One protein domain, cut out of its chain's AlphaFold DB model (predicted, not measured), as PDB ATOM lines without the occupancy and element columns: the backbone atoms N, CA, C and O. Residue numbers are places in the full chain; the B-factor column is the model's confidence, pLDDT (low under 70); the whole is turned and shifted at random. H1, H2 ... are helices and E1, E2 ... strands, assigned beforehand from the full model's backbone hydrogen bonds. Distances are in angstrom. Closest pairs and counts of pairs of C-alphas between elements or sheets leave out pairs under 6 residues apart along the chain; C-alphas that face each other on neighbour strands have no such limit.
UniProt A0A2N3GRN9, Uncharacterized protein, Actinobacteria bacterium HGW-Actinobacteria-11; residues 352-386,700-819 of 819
ATOM      1  N   ARG A 352     -97.472  -9.434  53.484       56.78
ATOM      2  CA  ARG A 352     -98.825  -9.948  53.785       56.78
ATOM      3  C   ARG A 352     -99.572  -8.988  54.699       56.78
ATOM      4  O   ARG A 352     -99.380  -9.005  55.906       56.78
ATOM      5  N   HIS A 353    -100.408  -8.138  54.112       77.00
ATOM      6  CA  HIS A 353    -101.190  -7.146  54.845       77.00
ATOM      7  C   HIS A 353    -102.326  -7.818  55.628       77.00
ATOM      8  O   HIS A 353    -102.187  -8.081  56.821       77.00
ATOM      9  N   LEU A 354    -103.438  -8.140  54.965       89.94
ATOM     10  CA  LEU A 354    -104.578  -8.816  55.576       89.94
ATOM     11  C   LEU A 354    -104.442 -10.331  55.414       89.94
ATOM     12  O   LEU A 354    -104.059 -10.826  54.358       89.94
ATOM     13  N   THR A 355    -104.777 -11.079  56.457       88.75
ATOM     14  CA  THR A 355    -104.655 -12.548  56.486       88.75
ATOM     15  C   THR A 355    -105.992 -13.242  56.692       88.75
ATOM     16  O   THR A 355    -106.156 -14.381  56.270       88.75
ATOM     17  N   GLU A 356    -106.964 -12.558  57.291       92.31
ATOM     18  CA  GLU A 356    -108.308 -13.090  57.496       92.31
ATOM     19  C   GLU A 356    -109.315 -11.951  57.659       92.31
ATOM     20  O   GLU A 356    -108.976 -10.898  58.207       92.31
ATOM     21  N   ILE A 357    -110.552 -12.181  57.219       94.00
ATOM     22  CA  ILE A 357    -111.726 -11.359  57.529       94.00
ATOM     23  C   ILE A 357    -112.695 -12.217  58.336       94.00
ATOM     24  O   ILE A 357    -112.943 -13.365  57.973       94.00
ATOM     25  N   ARG A 358    -113.288 -11.658  59.388       93.88
ATOM     26  CA  ARG A 358    -114.358 -12.301  60.155       93.88
ATOM     27  C   ARG A 358    -115.616 -11.456  60.093       93.88
ATOM     28  O   ARG A 358    -115.540 -10.250  60.307       93.88
ATOM     29  N   LEU A 359    -116.754 -12.066  59.778       93.50
ATOM     30  CA  LEU A 359    -118.042 -11.374  59.662       93.50
ATOM     31  C   LEU A 359    -119.141 -12.171  60.354       93.50
ATOM     32  O   LEU A 359    -119.206 -13.385  60.190       93.50
ATOM     33  N   GLN A 360    -120.037 -11.486  61.059       92.25
ATOM     34  CA  GLN A 360    -121.254 -12.066  61.622       92.25
ATOM     35  C   GLN A 360    -122.388 -11.038  61.599       92.25
ATOM     36  O   GLN A 360    -122.157  -9.845  61.798       92.25
ATOM     37  N   SER A 361    -123.620 -11.507  61.377       91.31
ATOM     38  CA  SER A 361    -124.817 -10.658  61.310       91.31
ATOM     39  C   SER A 361    -124.685  -9.487  60.315       91.31
ATOM     40  O   SER A 361    -125.191  -8.391  60.543       91.31
ATOM     41  N   PHE A 362    -123.994  -9.705  59.194       92.25
ATOM     42  CA  PHE A 362    -123.687  -8.675  58.201       92.25
ATOM     43  C   PHE A 362    -124.228  -9.060  56.819       92.25
ATOM     44  O   PHE A 362    -123.707  -9.950  56.145       92.25
ATOM     45  N   LYS A 363    -125.255  -8.350  56.353       92.25
ATOM     46  CA  LYS A 363    -125.939  -8.568  55.073       92.25
ATOM     47  C   LYS A 363    -126.407 -10.016  54.929       92.25
ATOM     48  O   LYS A 363    -127.195 -10.492  55.733       92.25
ATOM     49  N   SER A 364    -125.947 -10.742  53.914       88.56
ATOM     50  CA  SER A 364    -126.279 -12.156  53.740       88.56
ATOM     51  C   SER A 364    -125.589 -13.063  54.766       88.56
ATOM     52  O   SER A 364    -126.010 -14.200  54.931       88.56
ATOM     53  N   VAL A 365    -124.571 -12.596  55.495       88.38
ATOM     54  CA  VAL A 365    -123.849 -13.393  56.495       88.38
ATOM     55  C   VAL A 365    -124.631 -13.439  57.809       88.38
ATOM     56  O   VAL A 365    -124.721 -12.439  58.520       88.38
ATOM     57  N   LYS A 366    -125.175 -14.614  58.143       84.81
ATOM     58  CA  LYS A 366    -125.912 -14.874  59.392       84.81
ATOM     59  C   LYS A 366    -124.969 -15.229  60.540       84.81
ATOM     60  O   LYS A 366    -124.845 -14.484  61.509       84.81
ATOM     61  N   ASN A 367    -124.298 -16.371  60.405       83.31
ATOM     62  CA  ASN A 367    -123.360 -16.909  61.388       83.31
ATOM     63  C   ASN A 367    -121.953 -16.356  61.156       83.31
ATOM     64  O   ASN A 367    -121.679 -15.800  60.096       83.31
ATOM     65  N   GLN A 368    -121.066 -16.535  62.135       85.44
ATOM     66  CA  GLN A 368    -119.672 -16.141  61.985       85.44
ATOM     67  C   GLN A 368    -119.026 -16.883  60.808       85.44
ATOM     68  O   GLN A 368    -119.013 -18.113  60.764       85.44
ATOM     69  N   VAL A 369    -118.486 -16.119  59.863       84.75
ATOM     70  CA  VAL A 369    -117.703 -16.615  58.734       84.75
ATOM     71  C   VAL A 369    -116.283 -16.091  58.875       84.75
ATOM     72  O   VAL A 369    -116.081 -14.889  59.035       84.75
ATOM     73  N   GLU A 370    -115.311 -16.995  58.786       88.38
ATOM     74  CA  GLU A 370    -113.881 -16.688  58.783       88.38
ATOM     75  C   GLU A 370    -113.342 -16.916  57.366       88.38
ATOM     76  O   GLU A 370    -113.414 -18.019  56.820       88.38
ATOM     77  N   VAL A 371    -112.859 -15.849  56.735       89.31
ATOM     78  CA  VAL A 371    -112.424 -15.846  55.339       89.31
ATOM     79  C   VAL A 371    -110.920 -15.632  55.285       89.31
ATOM     80  O   VAL A 371    -110.462 -14.505  55.494       89.31
ATOM     81  N   PRO A 372    -110.134 -16.672  54.976       89.19
ATOM     82  CA  PRO A 372    -108.697 -16.523  54.862       89.19
ATOM     83  C   PRO A 372    -108.326 -15.735  53.608       89.19
ATOM     84  O   PRO A 372    -108.846 -15.980  52.518       89.19
ATOM     85  N   LEU A 373    -107.377 -14.820  53.767       92.50
ATOM     86  CA  LEU A 373    -106.842 -13.987  52.704       92.50
ATOM     87  C   LEU A 373    -105.390 -14.355  52.422       92.50
ATOM     88  O   LEU A 373    -104.590 -14.623  53.319       92.50
ATOM     89  N   LYS A 374    -105.051 -14.341  51.139       92.50
ATOM     90  CA  LYS A 374    -103.709 -14.603  50.619       92.50
ATOM     91  C   LYS A 374    -103.255 -13.451  49.717       92.50
ATOM     92  O   LYS A 374    -104.088 -12.594  49.407       92.50
ATOM     93  N   PRO A 375    -101.965 -13.394  49.324       92.94
ATOM     94  CA  PRO A 375    -101.463 -12.380  48.398       92.94
ATOM     95  C   PRO A 375    -102.346 -12.203  47.161       92.94
ATOM     96  O   PRO A 375    -102.707 -11.073  46.856       92.94
ATOM     97  N   LEU A 376    -102.796 -13.291  46.529       96.56
ATOM     98  CA  LEU A 376    -103.859 -13.267  45.523       96.56
ATOM     99  C   LEU A 376    -105.095 -13.998  46.055       96.56
ATOM    100  O   LEU A 376    -105.078 -15.209  46.267       96.56
ATOM    101  N   THR A 377    -106.188 -13.271  46.255       97.50
ATOM    102  CA  THR A 377    -107.480 -13.834  46.663       97.50
ATOM    103  C   THR A 377    -108.512 -13.585  45.570       97.50
ATOM    104  O   THR A 377    -108.781 -12.437  45.232       97.50
ATOM    105  N   LEU A 378    -109.100 -14.649  45.027       97.88
ATOM    106  CA  LEU A 378    -110.138 -14.593  44.000       97.88
ATOM    107  C   LEU A 378    -111.481 -15.027  44.586       97.88
ATOM    108  O   LEU A 378    -111.573 -16.096  45.188       97.88
ATOM    109  N   ILE A 379    -112.518 -14.214  44.402       96.88
ATOM    110  CA  ILE A 379    -113.866 -14.443  44.927       96.88
ATOM    111  C   ILE A 379    -114.808 -14.748  43.757       96.88
ATOM    112  O   ILE A 379    -115.112 -13.875  42.945       96.88
ATOM    113  N   TYR A 380    -115.286 -15.986  43.715       94.25
ATOM    114  CA  TYR A 380    -116.280 -16.538  42.798       94.25
ATOM    115  C   TYR A 380    -117.593 -16.823  43.540       94.25
ATOM    116  O   TYR A 380    -117.665 -16.751  44.767       94.25
ATOM    117  N   GLY A 381    -118.656 -17.145  42.803       89.44
ATOM    118  CA  GLY A 381    -119.942 -17.523  43.390       89.44
ATOM    119  C   GLY A 381    -121.155 -16.959  42.659       89.44
ATOM    120  O   GLY A 381    -121.033 -16.101  41.773       89.44
ATOM    121  N   ARG A 382    -122.350 -17.398  43.064       80.75
ATOM    122  CA  ARG A 382    -123.618 -16.970  42.453       80.75
ATOM    123  C   ARG A 382    -123.869 -15.472  42.636       80.75
ATOM    124  O   ARG A 382    -123.388 -14.830  43.578       80.75
ATOM    125  N   ASN A 383    -124.607 -14.877  41.703       80.12
ATOM    126  CA  ASN A 383    -125.044 -13.487  41.840       80.12
ATOM    127  C   ASN A 383    -125.938 -13.346  43.073       80.12
ATOM    128  O   ASN A 383    -126.707 -14.248  43.385       80.12
ATOM    129  N   SER A 384    -125.792 -12.229  43.785       79.25
ATOM    130  CA  SER A 384    -126.516 -11.953  45.034       79.25
ATOM    131  C   SER A 384    -126.212 -12.891  46.214       79.25
ATOM    132  O   SER A 384    -126.845 -12.756  47.253       79.25
ATOM    133  N   ALA A 385    -125.202 -13.767  46.116       82.50
ATOM    134  CA  ALA A 385    -124.805 -14.645  47.224       82.50
ATOM    135  C   ALA A 385    -124.048 -13.920  48.358       82.50
ATOM    136  O   ALA A 385    -123.931 -14.433  49.467       82.50
ATOM    137  N   GLY A 386    -123.550 -12.703  48.104       80.62
ATOM    138  CA  GLY A 386    -122.814 -11.902  49.091       80.62
ATOM    139  C   GLY A 386    -121.318 -11.727  48.827       80.62
ATOM    140  O   GLY A 386    -120.605 -11.324  49.738       80.62
ATOM    141  N   VAL A 700    -104.339  -1.293  35.596       90.06
ATOM    142  CA  VAL A 700    -102.910  -1.353  35.248       90.06
ATOM    143  C   VAL A 700    -102.135  -0.281  35.995       90.06
ATOM    144  O   VAL A 700    -101.062  -0.556  36.528       90.06
ATOM    145  N   ALA A 701    -102.688   0.927  36.062       84.62
ATOM    146  CA  ALA A 701    -102.056   2.017  36.771       84.62
ATOM    147  C   ALA A 701    -101.916   1.744  38.270       84.62
ATOM    148  O   ALA A 701    -100.815   1.890  38.788       84.62
ATOM    149  N   GLU A 702    -102.973   1.301  38.957       87.19
ATOM    150  CA  GLU A 702    -102.904   1.009  40.394       87.19
ATOM    151  C   GLU A 702    -101.928  -0.137  40.704       87.19
ATOM    152  O   GLU A 702    -101.131  -0.031  41.636       87.19
ATOM    153  N   LEU A 703    -101.916  -1.196  39.885       89.44
ATOM    154  CA  LEU A 703    -100.978  -2.320  40.035       89.44
ATOM    155  C   LEU A 703     -99.514  -1.919  39.791       89.44
ATOM    156  O   LEU A 703     -98.617  -2.550  40.351       89.44
ATOM    157  N   SER A 704     -99.276  -0.901  38.955       83.25
ATOM    158  CA  SER A 704     -97.931  -0.391  38.634       83.25
ATOM    159  C   SER A 704     -97.463   0.674  39.622       83.25
ATOM    160  O   SER A 704     -96.280   0.774  39.921       83.25
ATOM    161  N   ALA A 705     -98.387   1.490  40.125       81.50
ATOM    162  CA  ALA A 705     -98.092   2.620  40.993       81.50
ATOM    163  C   ALA A 705     -97.814   2.183  42.431       81.50
ATOM    164  O   ALA A 705     -96.956   2.746  43.110       81.50
ATOM    165  N   ARG A 706     -98.573   1.197  42.919       83.94
ATOM    166  CA  ARG A 706     -98.562   0.832  44.332       83.94
ATOM    167  C   ARG A 706     -97.516  -0.213  44.654       83.94
ATOM    168  O   ARG A 706     -97.277  -1.145  43.890       83.94
ATOM    169  N   THR A 707     -96.947  -0.068  45.841       82.38
ATOM    170  CA  THR A 707     -96.092  -1.057  46.490       82.38
ATOM    171  C   THR A 707     -96.605  -1.296  47.900       82.38
ATOM    172  O   THR A 707     -97.136  -0.371  48.529       82.38
ATOM    173  N   ASN A 708     -96.458  -2.523  48.409       82.69
ATOM    174  CA  ASN A 708     -96.880  -2.900  49.760       82.69
ATOM    175  C   ASN A 708     -98.287  -2.360  50.094       82.69
ATOM    176  O   ASN A 708     -98.466  -1.646  51.092       82.69
ATOM    177  N   SER A 709     -99.250  -2.607  49.200       87.31
ATOM    178  CA  SER A 709    -100.630  -2.121  49.288       87.31
ATOM    179  C   SER A 709    -101.652  -3.245  49.121       87.31
ATOM    180  O   SER A 709    -101.376  -4.252  48.476       87.31
ATOM    181  N   VAL A 710    -102.861  -3.054  49.656       92.69
ATOM    182  CA  VAL A 710    -103.999  -3.968  49.440       92.69
ATOM    183  C   VAL A 710    -104.878  -3.393  48.340       92.69
ATOM    184  O   VAL A 710    -105.401  -2.297  48.492       92.69
ATOM    185  N   ILE A 711    -105.068  -4.107  47.242       93.88
ATOM    186  CA  ILE A 711    -105.821  -3.651  46.077       93.88
ATOM    187  C   ILE A 711    -107.071  -4.519  45.952       93.88
ATOM    188  O   ILE A 711    -107.000  -5.711  45.649       93.88
ATOM    189  N   LEU A 712    -108.225  -3.913  46.217       95.94
ATOM    190  CA  LEU A 712    -109.539  -4.530  46.089       95.94
ATOM    191  C   LEU A 712    -110.083  -4.245  44.688       95.94
ATOM    192  O   LEU A 712    -110.163  -3.079  44.296       95.94
ATOM    193  N   ILE A 713    -110.455  -5.280  43.936       95.25
ATOM    194  CA  ILE A 713    -110.921  -5.131  42.552       95.25
ATOM    195  C   ILE A 713    -112.229  -5.893  42.354       95.25
ATOM    196  O   ILE A 713    -112.297  -7.096  42.573       95.25
ATOM    197  N   GLU A 714    -113.267  -5.212  41.892       94.06
ATOM    198  CA  GLU A 714    -114.514  -5.855  41.490       94.06
ATOM    199  C   GLU A 714    -114.566  -5.988  39.968       94.06
ATOM    200  O   GLU A 714    -114.359  -5.023  39.225       94.06
ATOM    201  N   GLN A 715    -114.843  -7.207  39.508       93.00
ATOM    202  CA  GLN A 715    -115.078  -7.558  38.110       93.00
ATOM    203  C   GLN A 715    -113.997  -6.982  37.167       93.00
ATOM    204  O   GLN A 715    -114.288  -6.169  36.275       93.00
ATOM    205  N   PRO A 716    -112.714  -7.352  37.376       93.94
ATOM    206  CA  PRO A 716    -111.595  -6.856  36.573       93.94
ATOM    207  C   PRO A 716    -111.737  -7.171  35.075       93.94
ATOM    208  O   PRO A 716    -111.220  -6.438  34.237       93.94
ATOM    209  N   GLU A 717    -112.459  -8.238  34.731       92.25
ATOM    210  CA  GLU A 717    -112.628  -8.751  33.370       92.25
ATOM    211  C   GLU A 717    -113.706  -8.058  32.521       92.25
ATOM    212  O   GLU A 717    -113.828  -8.352  31.326       92.25
ATOM    213  N   ILE A 718    -114.528  -7.191  33.118       88.44
ATOM    214  CA  ILE A 718    -115.680  -6.601  32.432       88.44
ATOM    215  C   ILE A 718    -115.238  -5.849  31.166       88.44
ATOM    216  O   ILE A 718    -114.321  -5.032  31.184       88.44
ATOM    217  N   HIS A 719    -115.923  -6.132  30.053       86.25
ATOM    218  CA  HIS A 719    -115.645  -5.601  28.711       86.25
ATOM    219  C   HIS A 719    -114.275  -5.965  28.107       86.25
ATOM    220  O   HIS A 719    -113.862  -5.338  27.128       86.25
ATOM    221  N   LEU A 720    -113.608  -7.006  28.615       87.81
ATOM    222  CA  LEU A 720    -112.383  -7.549  28.028       87.81
ATOM    223  C   LEU A 720    -112.612  -8.847  27.270       87.81
ATOM    224  O   LEU A 720    -113.393  -9.708  27.677       87.81
ATOM    225  N   HIS A 721    -111.861  -9.010  26.183       88.56
ATOM    226  CA  HIS A 721    -111.788 -10.273  25.460       88.56
ATOM    227  C   HIS A 721    -111.145 -11.360  26.348       88.56
ATOM    228  O   HIS A 721    -110.162 -11.052  27.021       88.56
ATOM    229  N   PRO A 722    -111.602 -12.631  26.320       87.06
ATOM    230  CA  PRO A 722    -111.074 -13.708  27.173       87.06
ATOM    231  C   PRO A 722    -109.543 -13.842  27.189       87.06
ATOM    232  O   PRO A 722    -108.949 -14.022  28.247       87.06
ATOM    233  N   ALA A 723    -108.884 -13.671  26.036       87.56
ATOM    234  CA  ALA A 723    -107.417 -13.666  25.964       87.56
ATOM    235  C   ALA A 723    -106.788 -12.569  26.847       87.56
ATOM    236  O   ALA A 723    -105.880 -12.851  27.618       87.56
ATOM    237  N   MET A 724    -107.343 -11.353  26.818       90.75
ATOM    238  CA  MET A 724    -106.879 -10.242  27.654       90.75
ATOM    239  C   MET A 724    -107.182 -10.472  29.139       90.75
ATOM    240  O   MET A 724    -106.451  -9.984  29.989       90.75
ATOM    241  N   GLN A 725    -108.242 -11.217  29.474       93.94
ATOM    242  CA  GLN A 725    -108.536 -11.596  30.864       93.94
ATOM    243  C   GLN A 725    -107.461 -12.544  31.415       93.94
ATOM    244  O   GLN A 725    -107.062 -12.428  32.572       93.94
ATOM    245  N   ALA A 726    -106.962 -13.454  30.575       93.62
ATOM    246  CA  ALA A 726    -105.836 -14.311  30.924       93.62
ATOM    247  C   ALA A 726    -104.537 -13.504  31.079       93.62
ATOM    248  O   ALA A 726    -103.745 -13.813  31.959       93.62
ATOM    249  N   ASP A 727    -104.301 -12.479  30.262       93.19
ATOM    250  CA  ASP A 727    -103.115 -11.616  30.403       93.19
ATOM    251  C   ASP A 727    -103.229 -10.680  31.620       93.19
ATOM    252  O   ASP A 727    -102.241 -10.390  32.292       93.19
ATOM    253  N   LEU A 728    -104.449 -10.269  31.975       95.00
ATOM    254  CA  LEU A 728    -104.717  -9.521  33.202       95.00
ATOM    255  C   LEU A 728    -104.365 -10.332  34.448       95.00
ATOM    256  O   LEU A 728    -103.805  -9.774  35.386       95.00
ATOM    257  N   ALA A 729    -104.629 -11.640  34.446       96.56
ATOM    258  CA  ALA A 729    -104.233 -12.518  35.543       96.56
ATOM    259  C   ALA A 729    -102.714 -12.491  35.789       96.56
ATOM    260  O   ALA A 729    -102.291 -12.465  36.940       96.56
ATOM    261  N   ASP A 730    -101.903 -12.432  34.725       95.75
ATOM    262  CA  ASP A 730    -100.444 -12.328  34.849       95.75
ATOM    263  C   ASP A 730    -100.031 -11.005  35.511       95.75
ATOM    264  O   ASP A 730     -99.171 -11.008  36.386       95.75
ATOM    265  N   LEU A 731    -100.697  -9.887  35.197       94.25
ATOM    266  CA  LEU A 731    -100.434  -8.615  35.883       94.25
ATOM    267  C   LEU A 731    -100.807  -8.644  37.370       94.25
ATOM    268  O   LEU A 731    -100.108  -8.035  38.180       94.25
ATOM    269  N   LEU A 732    -101.899  -9.325  37.738       96.25
ATOM    270  CA  LEU A 732    -102.263  -9.503  39.148       96.25
ATOM    271  C   LEU A 732    -101.191 -10.319  39.881       96.25
ATOM    272  O   LEU A 732    -100.807  -9.949  40.986       96.25
ATOM    273  N   ILE A 733    -100.680 -11.380  39.247       95.56
ATOM    274  CA  ILE A 733     -99.606 -12.224  39.788       95.56
ATOM    275  C   ILE A 733     -98.310 -11.421  39.955       95.56
ATOM    276  O   ILE A 733     -97.744 -11.409  41.040       95.56
ATOM    277  N   GLU A 734     -97.878 -10.681  38.932       92.06
ATOM    278  CA  GLU A 734     -96.680  -9.828  39.004       92.06
ATOM    279  C   GLU A 734     -96.768  -8.791  40.138       92.06
ATOM    280  O   GLU A 734     -95.766  -8.447  40.763       92.06
ATOM    281  N   SER A 735     -97.969  -8.270  40.417       90.88
ATOM    282  CA  SER A 735     -98.167  -7.272  41.473       90.88
ATOM    283  C   SER A 735     -97.969  -7.850  42.879       90.88
ATOM    284  O   SER A 735     -97.545  -7.122  43.780       90.88
ATOM    285  N   ILE A 736     -98.243  -9.144  43.074       92.19
ATOM    286  CA  ILE A 736     -98.115  -9.799  44.383       92.19
ATOM    287  C   ILE A 736     -96.708 -10.337  44.666       92.19
ATOM    288  O   ILE A 736     -96.434 -10.750  45.790       92.19
ATOM    289  N   GLU A 737     -95.808 -10.338  43.679       87.69
ATOM    290  CA  GLU A 737     -94.444 -10.838  43.859       87.69
ATOM    291  C   GLU A 737     -93.678 -10.021  44.910       87.69
ATOM    292  O   GLU A 737     -93.529  -8.800  44.791       87.69
ATOM    293  N   GLU A 738     -93.130 -10.711  45.915       78.56
ATOM    294  CA  GLU A 738     -92.376 -10.096  47.019       78.56
ATOM    295  C   GLU A 738     -91.094  -9.394  46.543       78.56
ATOM    296  O   GLU A 738     -90.702  -8.369  47.095       78.56
ATOM    297  N   SER A 739     -90.447  -9.914  45.493       75.50
ATOM    298  CA  SER A 739     -89.283  -9.273  44.862       75.50
ATOM    299  C   SER A 739     -89.634  -8.023  44.053       75.50
ATOM    300  O   SER A 739     -88.729  -7.300  43.636       75.50
ATOM    301  N   GLY A 740     -90.922  -7.806  43.786       80.88
ATOM    302  CA  GLY A 740     -91.444  -6.711  42.983       80.88
ATOM    303  C   GLY A 740     -92.209  -5.706  43.834       80.88
ATOM    304  O   GLY A 740     -91.635  -4.976  44.642       80.88
ATOM    305  N   ARG A 741     -93.521  -5.620  43.597       82.94
ATOM    306  CA  ARG A 741     -94.392  -4.628  44.242       82.94
ATOM    307  C   ARG A 741     -94.892  -5.077  45.618       82.94
ATOM    308  O   ARG A 741     -95.245  -4.210  46.419       82.94
ATOM    309  N   ALA A 742     -94.893  -6.384  45.900       87.00
ATOM    310  CA  ALA A 742     -95.365  -6.972  47.154       87.00
ATOM    311  C   ALA A 742     -96.774  -6.488  47.561       87.00
ATOM    312  O   ALA A 742     -97.042  -6.211  48.729       87.00
ATOM    313  N   ASN A 743     -97.668  -6.316  46.584       90.44
ATOM    314  CA  ASN A 743     -99.057  -5.963  46.855       90.44
ATOM    315  C   ASN A 743     -99.861  -7.201  47.268       90.44
ATOM    316  O   ASN A 743     -99.493  -8.341  47.004       90.44
ATOM    317  N   GLN A 744    -101.017  -6.967  47.874       93.75
ATOM    318  CA  GLN A 744    -102.058  -7.967  48.048       93.75
ATOM    319  C   GLN A 744    -103.235  -7.610  47.144       93.75
ATOM    320  O   GLN A 744    -103.724  -6.487  47.190       93.75
ATOM    321  N   VAL A 745    -103.725  -8.560  46.358       96.56
ATOM    322  CA  VAL A 745    -104.862  -8.389  45.453       96.56
ATOM    323  C   VAL A 745    -106.027  -9.244  45.937       96.56
ATOM    324  O   VAL A 745    -105.902 -10.460  46.078       96.56
ATOM    325  N   ILE A 746    -107.183  -8.615  46.154       97.31
ATOM    326  CA  ILE A 746    -108.446  -9.297  46.464       97.31
ATOM    327  C   ILE A 746    -109.437  -8.935  45.361       97.31
ATOM    328  O   ILE A 746    -109.881  -7.790  45.282       97.31
ATOM    329  N   ALA A 747    -109.754  -9.896  44.496       97.00
ATOM    330  CA  ALA A 747    -110.554  -9.665  43.305       97.00
ATOM    331  C   ALA A 747    -111.844 -10.498  43.292       97.00
ATOM    332  O   ALA A 747    -111.795 -11.723  43.365       97.00
ATOM    333  N   GLU A 748    -112.995  -9.845  43.143       96.50
ATOM    334  CA  GLU A 748    -114.251 -10.510  42.775       96.50
ATOM    335  C   GLU A 748    -114.285 -10.699  41.257       96.50
ATOM    336  O   GLU A 748    -114.174  -9.721  40.521       96.50
ATOM    337  N   THR A 749    -114.436 -11.932  40.772       94.62
ATOM    338  CA  THR A 749    -114.390 -12.226  39.333       94.62
ATOM    339  C   THR A 749    -115.316 -13.380  38.946       94.62
ATOM    340  O   THR A 749    -115.627 -14.273  39.731       94.62
ATOM    341  N   HIS A 750    -115.755 -13.349  37.696       90.81
ATOM    342  CA  HIS A 750    -116.521 -14.372  36.998       90.81
ATOM    343  C   HIS A 750    -115.734 -14.960  35.816       90.81
ATOM    344  O   HIS A 750    -116.283 -15.716  35.015       90.81
ATOM    345  N   SER A 751    -114.452 -14.611  35.675       93.56
ATOM    346  CA  SER A 751    -113.639 -15.032  34.538       93.56
ATOM    347  C   SER A 751    -113.081 -16.444  34.724       93.56
ATOM    348  O   SER A 751    -112.220 -16.687  35.575       93.56
ATOM    349  N   GLU A 752    -113.518 -17.361  33.856       91.75
ATOM    350  CA  GLU A 752    -112.890 -18.676  33.669       91.75
ATOM    351  C   GLU A 752    -111.444 -18.517  33.169       91.75
ATOM    352  O   GLU A 752    -110.530 -19.180  33.653       91.75
ATOM    353  N   SER A 753    -111.210 -17.589  32.232       94.31
ATOM    354  CA  SER A 753    -109.891 -17.379  31.614       94.31
ATOM    355  C   SER A 753    -108.839 -16.893  32.614       94.31
ATOM    356  O   SER A 753    -107.685 -17.321  32.537       94.31
ATOM    357  N   LEU A 754    -109.238 -16.054  33.574       95.44
ATOM    358  CA  LEU A 754    -108.384 -15.612  34.676       95.44
ATOM    359  C   LEU A 754    -107.988 -16.804  35.559       95.44
ATOM    360  O   LEU A 754    -106.797 -17.016  35.793       95.44
ATOM    361  N   MET A 755    -108.957 -17.631  35.977       95.75
ATOM    362  CA  MET A 755    -108.676 -18.815  36.801       95.75
ATOM    363  C   MET A 755    -107.759 -19.802  36.076       95.75
ATOM    364  O   MET A 755    -106.750 -20.235  36.630       95.75
ATOM    365  N   LEU A 756    -108.052 -20.108  34.810       93.38
ATOM    366  CA  LEU A 756    -107.239 -21.019  34.004       93.38
ATOM    367  C   LEU A 756    -105.796 -20.515  33.852       93.38
ATOM    368  O   LEU A 756    -104.862 -21.323  33.887       93.38
ATOM    369  N   ARG A 757    -105.582 -19.196  33.721       96.44
ATOM    370  CA  ARG A 757    -104.225 -18.632  33.719       96.44
ATOM    371  C   ARG A 757    -103.538 -18.840  35.066       96.44
ATOM    372  O   ARG A 757    -102.396 -19.290  35.074       96.44
ATOM    373  N   VAL A 758    -104.214 -18.572  36.182       97.56
ATOM    374  CA  VAL A 758    -103.655 -18.779  37.529       97.56
ATOM    375  C   VAL A 758    -103.243 -20.240  37.739       97.56
ATOM    376  O   VAL A 758    -102.100 -20.498  38.112       97.56
ATOM    377  N   GLN A 759    -104.109 -21.204  37.406       95.19
ATOM    378  CA  GLN A 759    -103.781 -22.638  37.481       95.19
ATOM    379  C   GLN A 759    -102.573 -22.990  36.606       95.19
ATOM    380  O   GLN A 759    -101.688 -23.742  37.010       95.19
ATOM    381  N   ARG A 760    -102.499 -22.417  35.397       95.75
ATOM    382  CA  ARG A 760    -101.355 -22.602  34.503       95.75
ATOM    383  C   ARG A 760    -100.050 -22.084  35.115       95.75
ATOM    384  O   ARG A 760     -99.051 -22.788  35.012       95.75
ATOM    385  N   ARG A 761    -100.042 -20.906  35.749       97.19
ATOM    386  CA  ARG A 761     -98.839 -20.346  36.400       97.19
ATOM    387  C   ARG A 761     -98.382 -21.163  37.604       97.19
ATOM    388  O   ARG A 761     -97.179 -21.292  37.817       97.19
ATOM    389  N   ILE A 762     -99.315 -21.787  38.324       94.56
ATOM    390  CA  ILE A 762     -98.978 -22.760  39.372       94.56
ATOM    391  C   ILE A 762     -98.285 -23.982  38.762       94.56
ATOM    392  O   ILE A 762     -97.181 -24.330  39.171       94.56
ATOM    393  N   ARG A 763     -98.864 -24.568  37.707       92.88
ATOM    394  CA  ARG A 763     -98.284 -25.728  37.008       92.88
ATOM    395  C   ARG A 763     -96.904 -25.454  36.403       92.88
ATOM    396  O   ARG A 763     -96.074 -26.354  36.314       92.88
ATOM    397  N   GLU A 764     -96.666 -24.223  35.957       93.56
ATOM    398  CA  GLU A 764     -95.373 -23.766  35.430       93.56
ATOM    399  C   GLU A 764     -94.346 -23.461  36.540       93.56
ATOM    400  O   GLU A 764     -93.170 -23.261  36.240       93.56
ATOM    401  N   GLY A 765     -94.762 -23.445  37.812       89.50
ATOM    402  CA  GLY A 765     -93.910 -23.151  38.967       89.50
ATOM    403  C   GLY A 765     -93.590 -21.667  39.158       89.50
ATOM    404  O   GLY A 765     -92.746 -21.334  39.987       89.50
ATOM    405  N   SER A 766     -94.244 -20.771  38.411       90.94
ATOM    406  CA  SER A 766     -94.067 -19.317  38.536       90.94
ATOM    407  C   SER A 766     -94.984 -18.688  39.588       90.94
ATOM    408  O   SER A 766     -94.859 -17.505  39.872       90.94
ATOM    409  N   LEU A 767     -95.927 -19.452  40.144       93.06
ATOM    410  CA  LEU A 767     -96.822 -19.027  41.215       93.06
ATOM    411  C   LEU A 767     -96.966 -20.155  42.235       93.06
ATOM    412  O   LEU A 767     -97.225 -21.297  41.869       93.06
ATOM    413  N   SER A 768     -96.833 -19.840  43.520       91.75
ATOM    414  CA  SER A 768     -97.075 -20.820  44.575       91.75
ATOM    415  C   SER A 768     -98.578 -20.966  44.843       91.75
ATOM    416  O   SER A 768     -99.263 -19.952  45.017       91.75
ATOM    417  N   PRO A 769     -99.120 -22.192  44.989       90.12
ATOM    418  CA  PRO A 769    -100.506 -22.378  45.431       90.12
ATOM    419  C   PRO A 769    -100.735 -21.822  46.850       90.12
ATOM    420  O   PRO A 769    -101.855 -21.471  47.232       90.12
ATOM    421  N   ASP A 770     -99.672 -21.668  47.645       89.81
ATOM    422  CA  ASP A 770     -99.742 -21.048  48.968       89.81
ATOM    423  C   ASP A 770    -100.013 -19.539  48.928       89.81
ATOM    424  O   ASP A 770    -100.532 -19.012  49.915       89.81
ATOM    425  N   ASP A 771     -99.782 -18.877  47.793       92.00
ATOM    426  CA  ASP A 771    -100.053 -17.449  47.602       92.00
ATOM    427  C   ASP A 771    -101.441 -17.169  47.009       92.00
ATOM    428  O   ASP A 771    -101.860 -16.013  46.944       92.00
ATOM    429  N   VAL A 772    -102.190 -18.221  46.649       95.38
ATOM    430  CA  VAL A 772    -103.524 -18.120  46.042       95.38
ATOM    431  C   VAL A 772    -104.620 -18.650  46.968       95.38
ATOM    432  O   VAL A 772    -104.549 -19.773  47.484       95.38
ATOM    433  N   ALA A 773    -105.658 -17.842  47.181       95.44
ATOM    434  CA  ALA A 773    -106.932 -18.253  47.765       95.44
ATOM    435  C   ALA A 773    -108.029 -18.147  46.702       95.44
ATOM    436  O   ALA A 773    -108.194 -17.095  46.092       95.44
ATOM    437  N   VAL A 774    -108.800 -19.218  46.512       96.50
ATOM    438  CA  VAL A 774    -110.018 -19.203  45.696       96.50
ATOM    439  C   VAL A 774    -111.199 -19.395  46.635       96.50
ATOM    440  O   VAL A 774    -111.277 -20.395  47.347       96.50
ATOM    441  N   LEU A 775    -112.086 -18.411  46.679       95.00
ATOM    442  CA  LEU A 775    -113.259 -18.383  47.537       95.00
ATOM    443  C   LEU A 775    -114.498 -18.508  46.661       95.00
ATOM    444  O   LEU A 775    -114.631 -17.782  45.684       95.00
ATOM    445  N   TYR A 776    -115.406 -19.404  47.013       92.38
ATOM    446  CA  TYR A 776    -116.704 -19.560  46.380       92.38
ATOM    447  C   TYR A 776    -117.792 -19.173  47.378       92.38
ATOM    448  O   TYR A 776    -117.906 -19.776  48.446       92.38
ATOM    449  N   VAL A 777    -118.582 -18.158  47.039       91.06
ATOM    450  CA  VAL A 777    -119.693 -17.676  47.863       91.06
ATOM    451  C   VAL A 777    -121.009 -18.201  47.299       91.06
ATOM    452  O   VAL A 777    -121.369 -17.912  46.155       91.06
ATOM    453  N   ASP A 778    -121.738 -18.947  48.116       88.19
ATOM    454  CA  ASP A 778    -123.081 -19.441  47.811       88.19
ATOM    455  C   ASP A 778    -124.050 -19.072  48.940       88.19
ATOM    456  O   ASP A 778    -123.684 -18.358  49.875       88.19
ATOM    457  N   GLN A 779    -125.291 -19.536  48.851       84.81
ATOM    458  CA  GLN A 779    -126.291 -19.394  49.901       84.81
ATOM    459  C   GLN A 779    -126.779 -20.756  50.382       84.81
ATOM    460  O   GLN A 779    -126.921 -21.698  49.601       84.81
ATOM    461  N   ASP A 780    -127.055 -20.849  51.678       81.69
ATOM    462  CA  ASP A 780    -127.802 -21.962  52.246       81.69
ATOM    463  C   ASP A 780    -129.294 -21.894  51.831       81.69
ATOM    464  O   ASP A 780    -129.744 -20.896  51.255       81.69
ATOM    465  N   PRO A 781    -130.098 -22.939  52.105       77.44
ATOM    466  CA  PRO A 781    -131.534 -22.928  51.803       77.44
ATOM    467  C   PRO A 781    -132.333 -21.815  52.504       77.44
ATOM    468  O   PRO A 781    -133.456 -21.526  52.094       77.44
ATOM    469  N   GLU A 782    -131.781 -21.206  53.555       75.19
ATOM    470  CA  GLU A 782    -132.372 -20.092  54.305       75.19
ATOM    471  C   GLU A 782    -131.940 -18.722  53.742       75.19
ATOM    472  O   GLU A 782    -132.419 -17.684  54.205       75.19
ATOM    473  N   GLY A 783    -131.070 -18.702  52.725       75.19
ATOM    474  CA  GLY A 783    -130.549 -17.504  52.067       75.19
ATOM    475  C   GLY A 783    -129.302 -16.900  52.722       75.19
ATOM    476  O   GLY A 783    -128.830 -15.850  52.269       75.19
ATOM    477  N   ALA A 784    -128.749 -17.528  53.764       83.00
ATOM    478  CA  ALA A 784    -127.534 -17.057  54.415       83.00
ATOM    479  C   ALA A 784    -126.288 -17.432  53.602       83.00
ATOM    480  O   ALA A 784    -126.191 -18.522  53.045       83.00
ATOM    481  N   ALA A 785    -125.319 -16.522  53.533       84.12
ATOM    482  CA  ALA A 785    -124.098 -16.721  52.767       84.12
ATOM    483  C   ALA A 785    -123.230 -17.833  53.367       84.12
ATOM    484  O   ALA A 785    -122.899 -17.809  54.554       84.12
ATOM    485  N   ILE A 786    -122.794 -18.750  52.510       83.50
ATOM    486  CA  ILE A 786    -121.765 -19.745  52.791       83.50
ATOM    487  C   ILE A 786    -120.534 -19.365  51.971       83.50
ATOM    488  O   ILE A 786    -120.610 -19.242  50.750       83.50
ATOM    489  N   VAL A 787    -119.388 -19.218  52.632       88.62
ATOM    490  CA  VAL A 787    -118.100 -19.011  51.960       88.62
ATOM    491  C   VAL A 787    -117.298 -20.302  52.042       88.62
ATOM    492  O   VAL A 787    -116.960 -20.764  53.129       88.62
ATOM    493  N   GLN A 788    -116.998 -20.891  50.890       87.88
ATOM    494  CA  GLN A 788    -116.185 -22.098  50.769       87.88
ATOM    495  C   GLN A 788    -114.848 -21.745  50.133       87.88
ATOM    496  O   GLN A 788    -114.798 -21.045  49.127       87.88
ATOM    497  N   ARG A 789    -113.743 -22.238  50.688       91.38
ATOM    498  CA  ARG A 789    -112.433 -22.113  50.048       91.38
ATOM    499  C   ARG A 789    -112.184 -23.332  49.168       91.38
ATOM    500  O   ARG A 789    -112.206 -24.450  49.665       91.38
ATOM    501  N   LEU A 790    -111.887 -23.098  47.895       89.56
ATOM    502  CA  LEU A 790    -111.479 -24.131  46.950       89.56
ATOM    503  C   LEU A 790    -109.951 -24.210  46.934       89.56
ATOM    504  O   LEU A 790    -109.266 -23.229  46.628       89.56
ATOM    505  N   ARG A 791    -109.399 -25.357  47.331       88.06
ATOM    506  CA  ARG A 791    -107.949 -25.563  47.430       88.06
ATOM    507  C   ARG A 791    -107.370 -26.018  46.098       88.06
ATOM    508  O   ARG A 791    -107.993 -26.781  45.364       88.06
ATOM    509  N   LEU A 792    -106.147 -25.562  45.854       87.12
ATOM    510  CA  LEU A 792    -105.323 -25.924  44.710       87.12
ATOM    511  C   LEU A 792    -104.178 -26.820  45.190       87.12
ATOM    512  O   LEU A 792    -103.620 -26.569  46.264       87.12
ATOM    513  N   ASP A 793    -103.852 -27.854  44.424       85.81
ATOM    514  CA  ASP A 793    -102.658 -28.673  44.638       85.81
ATOM    515  C   ASP A 793    -101.398 -28.037  44.013       85.81
ATOM    516  O   ASP A 793    -101.400 -26.873  43.596       85.81
ATOM    517  N   ALA A 794    -100.287 -28.780  44.005       86.69
ATOM    518  CA  ALA A 794     -99.011 -28.310  43.467       86.69
ATOM    519  C   ALA A 794     -99.020 -28.191  41.932       86.69
ATOM    520  O   ALA A 794     -98.216 -27.456  41.364       86.69
ATOM    521  N   GLU A 795     -99.937 -28.885  41.265       85.62
ATOM    522  CA  GLU A 795    -100.137 -28.891  39.822       85.62
ATOM    523  C   GLU A 795    -101.128 -27.803  39.367       85.62
ATOM    524  O   GLU A 795    -101.313 -27.589  38.164       85.62
ATOM    525  N   GLY A 796    -101.727 -27.086  40.323       82.94
ATOM    526  CA  GLY A 796    -102.711 -26.040  40.089       82.94
ATOM    527  C   GLY A 796    -104.111 -26.582  39.825       82.94
ATOM    528  O   GLY A 796    -104.964 -25.825  39.362       82.94
ATOM    529  N   ASP A 797    -104.371 -27.857  40.097       83.31
ATOM    530  CA  ASP A 797    -105.688 -28.464  39.960       83.31
ATOM    531  C   ASP A 797    -106.483 -28.312  41.265       83.31
ATOM    532  O   ASP A 797    -105.936 -28.168  42.362       83.31
ATOM    533  N   PHE A 798    -107.812 -28.270  41.147       84.19
ATOM    534  CA  PHE A 798    -108.680 -28.137  42.311       84.19
ATOM    535  C   PHE A 798    -108.808 -29.467  43.048       84.19
ATOM    536  O   PHE A 798    -109.246 -30.466  42.480       84.19
ATOM    537  N   ILE A 799    -108.483 -29.449  44.338       85.12
ATOM    538  CA  ILE A 799    -108.677 -30.583  45.251       85.12
ATOM    539  C   ILE A 799    -110.159 -30.706  45.616       85.12
ATOM    540  O   ILE A 799    -110.697 -31.804  45.766       85.12
ATOM    541  N   ASP A 800    -110.813 -29.558  45.781       83.00
ATOM    542  CA  ASP A 800    -112.214 -29.460  46.163       83.00
ATOM    543  C   ASP A 800    -113.104 -29.349  44.923       83.00
ATOM    544  O   ASP A 800    -112.752 -28.718  43.925       83.00
ATOM    545  N   SER A 801    -114.288 -29.954  44.985       76.31
ATOM    546  CA  SER A 801    -115.264 -29.833  43.903       76.31
ATOM    547  C   SER A 801    -115.852 -28.427  43.867       76.31
ATOM    548  O   SER A 801    -116.259 -27.891  44.895       76.31
ATOM    549  N   TRP A 802    -115.951 -27.855  42.669       81.81
ATOM    550  CA  TRP A 802    -116.669 -26.604  42.460       81.81
ATOM    551  C   TRP A 802    -118.166 -26.802  42.721       81.81
ATOM    552  O   TRP A 802    -118.759 -27.712  42.129       81.81
ATOM    553  N   PRO A 803    -118.801 -25.970  43.560       74.06
ATOM    554  CA  PRO A 803    -120.246 -26.010  43.731       74.06
ATOM    555  C   PRO A 803    -120.935 -25.761  42.387       74.06
ATOM    556  O   PRO A 803    -120.608 -24.801  41.691       74.06
ATOM    557  N   HIS A 804    -121.867 -26.647  42.018       71.00
ATOM    558  CA  HIS A 804    -122.551 -26.664  40.710       71.00
ATOM    559  C   HIS A 804    -121.640 -26.963  39.500       71.00
ATOM    560  O   HIS A 804    -122.077 -26.853  38.363       71.00
ATOM    561  N   GLY A 805    -120.401 -27.411  39.741       61.09
ATOM    562  CA  GLY A 805    -119.402 -27.719  38.717       61.09
ATOM    563  C   GLY A 805    -118.630 -26.486  38.223       61.09
ATOM    564  O   GLY A 805    -119.093 -25.352  38.298       61.09
ATOM    565  N   PHE A 806    -117.397 -26.695  37.748       67.88
ATOM    566  CA  PHE A 806    -116.531 -25.603  37.283       67.88
ATOM    567  C   PHE A 806    -117.007 -25.105  35.919       67.88
ATOM    568  O   PHE A 806    -116.708 -25.735  34.906       67.88
ATOM    569  N   PHE A 807    -117.771 -24.008  35.905       68.31
ATOM    570  CA  PHE A 807    -118.381 -23.458  34.686       68.31
ATOM    571  C   PHE A 807    -119.161 -24.531  33.896       68.31
ATOM    572  O   PHE A 807    -119.073 -24.618  32.666       68.31
ATOM    573  N   ALA A 808    -119.885 -25.392  34.624       60.84
ATOM    574  CA  ALA A 808    -120.561 -26.568  34.080       60.84
ATOM    575  C   ALA A 808    -121.610 -26.216  33.025       60.84
ATOM    576  O   ALA A 808    -121.822 -27.008  32.111       60.84
ATOM    577  N   GLU A 809    -122.184 -25.014  33.081       66.12
ATOM    578  CA  GLU A 809    -123.129 -24.510  32.087       66.12
ATOM    579  C   GLU A 809    -122.529 -24.578  30.682       66.12
ATOM    580  O   GLU A 809    -123.201 -24.959  29.735       66.12
ATOM    581  N   ARG A 810    -121.231 -24.301  30.522       66.25
ATOM    582  CA  ARG A 810    -120.568 -24.409  29.217       66.25
ATOM    583  C   ARG A 810    -120.538 -25.852  28.716       66.25
ATOM    584  O   ARG A 810    -120.706 -26.087  27.519       66.25
ATOM    585  N   PHE A 811    -120.299 -26.809  29.609       59.69
ATOM    586  CA  PHE A 811    -120.311 -28.229  29.277       59.69
ATOM    587  C   PHE A 811    -121.737 -28.691  28.952       59.69
ATOM    588  O   PHE A 811    -121.953 -29.318  27.919       59.69
ATOM    589  N   GLU A 812    -122.723 -28.311  29.762       64.88
ATOM    590  CA  GLU A 812    -124.134 -28.599  29.509       64.88
ATOM    591  C   GLU A 812    -124.603 -27.996  28.180       64.88
ATOM    592  O   GLU A 812    -125.120 -28.721  27.341       64.88
ATOM    593  N   GLU A 813    -124.335 -26.727  27.891       69.38
ATOM    594  CA  GLU A 813    -124.694 -26.098  26.609       69.38
ATOM    595  C   GLU A 813    -123.979 -26.745  25.406       69.38
ATOM    596  O   GLU A 813    -124.514 -26.779  24.299       69.38
ATOM    597  N   THR A 814    -122.780 -27.309  25.603       64.12
ATOM    598  CA  THR A 814    -122.038 -27.999  24.532       64.12
ATOM    599  C   THR A 814    -122.547 -29.427  24.290       64.12
ATOM    600  O   THR A 814    -122.485 -29.913  23.159       64.12
ATOM    601  N   PHE A 815    -123.041 -30.114  25.327       60.66
ATOM    602  CA  PHE A 815    -123.302 -31.561  25.291       60.66
ATOM    603  C   PHE A 815    -124.747 -31.986  25.623       60.66
ATOM    604  O   PHE A 815    -125.075 -33.157  25.431       60.66
ATOM    605  N   SER A 816    -125.642 -31.083  26.041       51.66
ATOM    606  CA  SER A 816    -127.021 -31.388  26.500       51.66
ATOM    607  C   SER A 816    -128.003 -31.883  25.421       51.66
ATOM    608  O   SER A 816    -129.188 -32.054  25.696       51.66
ATOM    609  N   GLY A 817    -127.530 -32.192  24.211       47.25
ATOM    610  CA  GLY A 817    -128.310 -32.843  23.149       47.25
ATOM    611  C   GLY A 817    -127.770 -34.204  22.689       47.25
ATOM    612  O   GLY A 817    -128.270 -34.739  21.701       47.25
ATOM    613  N   LEU A 818    -126.731 -34.740  23.342       48.69
ATOM    614  CA  LEU A 818    -126.023 -35.965  22.928       48.69
ATOM    615  C   LEU A 818    -126.182 -37.155  23.896       48.69
ATOM    616  O   LEU A 818    -125.461 -38.144  23.749       48.69
ATOM    617  N   LEU A 819    -127.123 -37.087  24.843       38.69
ATOM    618  CA  LEU A 819    -127.484 -38.192  25.743       38.69
ATOM    619  C   LEU A 819    -128.910 -38.686  25.507       38.69
ATOM    620  O   LEU A 819    -129.826 -37.835  25.453       38.69
TER     621      LEU A 819
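This is residues 352 to 386 and 700 to 819 of the 819 residues of an uncharacterized protein of Actinobacteria bacterium HGW-Actinobacteria-11 (UniProt A0A2N3GRN9). A twisted sheet of five strands has helices H2 and H3 packed on one face, while a small hairpin, E1 and E2, lies over the other face; H1 sits near the sheet's E4 edge, and the tail of residues 808 to 819, with H4, sticks out free. The helices on one face of the sheet make two layers with it. The printed part has 155 residues, with four named helices and seven named strands in the order E1 E2 E3 H1 E4 H2 E5 H3 E6 E7 H4; the class is mixed, helices and strands. The large sheet runs E4 E5 E3 E6 E7 and is mixed, and the sheet of E1 and E2 is antiparallel. The whole is compact, with a radius of gyration of the C-alphas of 16.1 A, and spans 49 by 43 by 32 A.

E1, residues 354 to 360, and E2, residues 369 to 372, form a hairpin, antiparallel at 170 degrees, with N 357 and O 371 within hydrogen-bond range at 2.9 A. The closest C-alphas of E2 and E7, residues 785 to 790, are those of Val 369 and Val 787, 7.2 A apart. E3, residues 376 to 381, is an inner strand. It is parallel to E5, residues 744 to 748, at 12 degrees, with N 377 and O 745 at 2.8 A. It is also parallel to E6, residues 772 to 779, at 21 degrees, with N 378 and O 773 at 2.8 A. H1, residues 700 to 705, is only just not on the sheet, with 4 pairs of C-alphas within 10 A. E4, residues 710 to 714, is an edge strand, parallel to E5 at 14 degrees, with N 711 and O 744 at 2.7 A. H2, residues 722 to 736, is on the sheet at a height over the sheet of 11.1 A; it lies over E5 and runs along the strands, at 7 degrees to E5 on the local plane. H2 touches H1 with residues 731 to 735 alone, the same way at a shallow tilt of 11 degrees, closest at the C-alphas of Leu 703 and Ser 735, 5.9 A apart. E4, H2 and E5 form a strand-helix-strand unit, two parallel neighbour strands with a helix between them along the chain, and its crossover is right-handed. H3, residues 752 to 763, is on the sheet and touches H2 with residues 753 to 758 alone, the same way at a steep tilt of 50 degrees; the closest C-alphas are those of Ala 726 and Leu 754, 4.7 A apart. E5, H3 and E6 form a split unit, with E3 between the two strands in the sheet, and its crossover is right-handed too. E6 and E7 form a hairpin, antiparallel at 149 degrees, with N 776 and O 788 at 2.7 A. H4, residues 808 to 815, touches no helix and is not on the sheet. Every O i to N i+4 pair is within hydrogen-bond range in H1, H3 and H4, and 10 of 11 are in H2.

E1 begins at C-alpha 354, (-104.578, -8.816, 55.576), and is 18.0 A long. E2 is 9.8 A long and E3 16.8 A. After the cut come H1, E4 and H2, which is 21.9 A long and begins at C-alpha 722, (-111.074, -13.708, 27.173). E5 measures 13.5 A, H3 16.6 A, E6 23.1 A and E7 15.7 A. H4 ends at C-alpha 815, (-123.302, -31.561, 25.291).

The two C-alphas farthest apart are those of Thr 707 and Leu 819, 52.9 A. Residues 387 to 699 are not printed, and C-alphas 386 and 700 are 26.4 A apart across the cut. The link from E7 to H4, 17 residues, is long. The mean pLDDT of the printed part is 86.2; residue 352 and residues 805 to 819 are under 70.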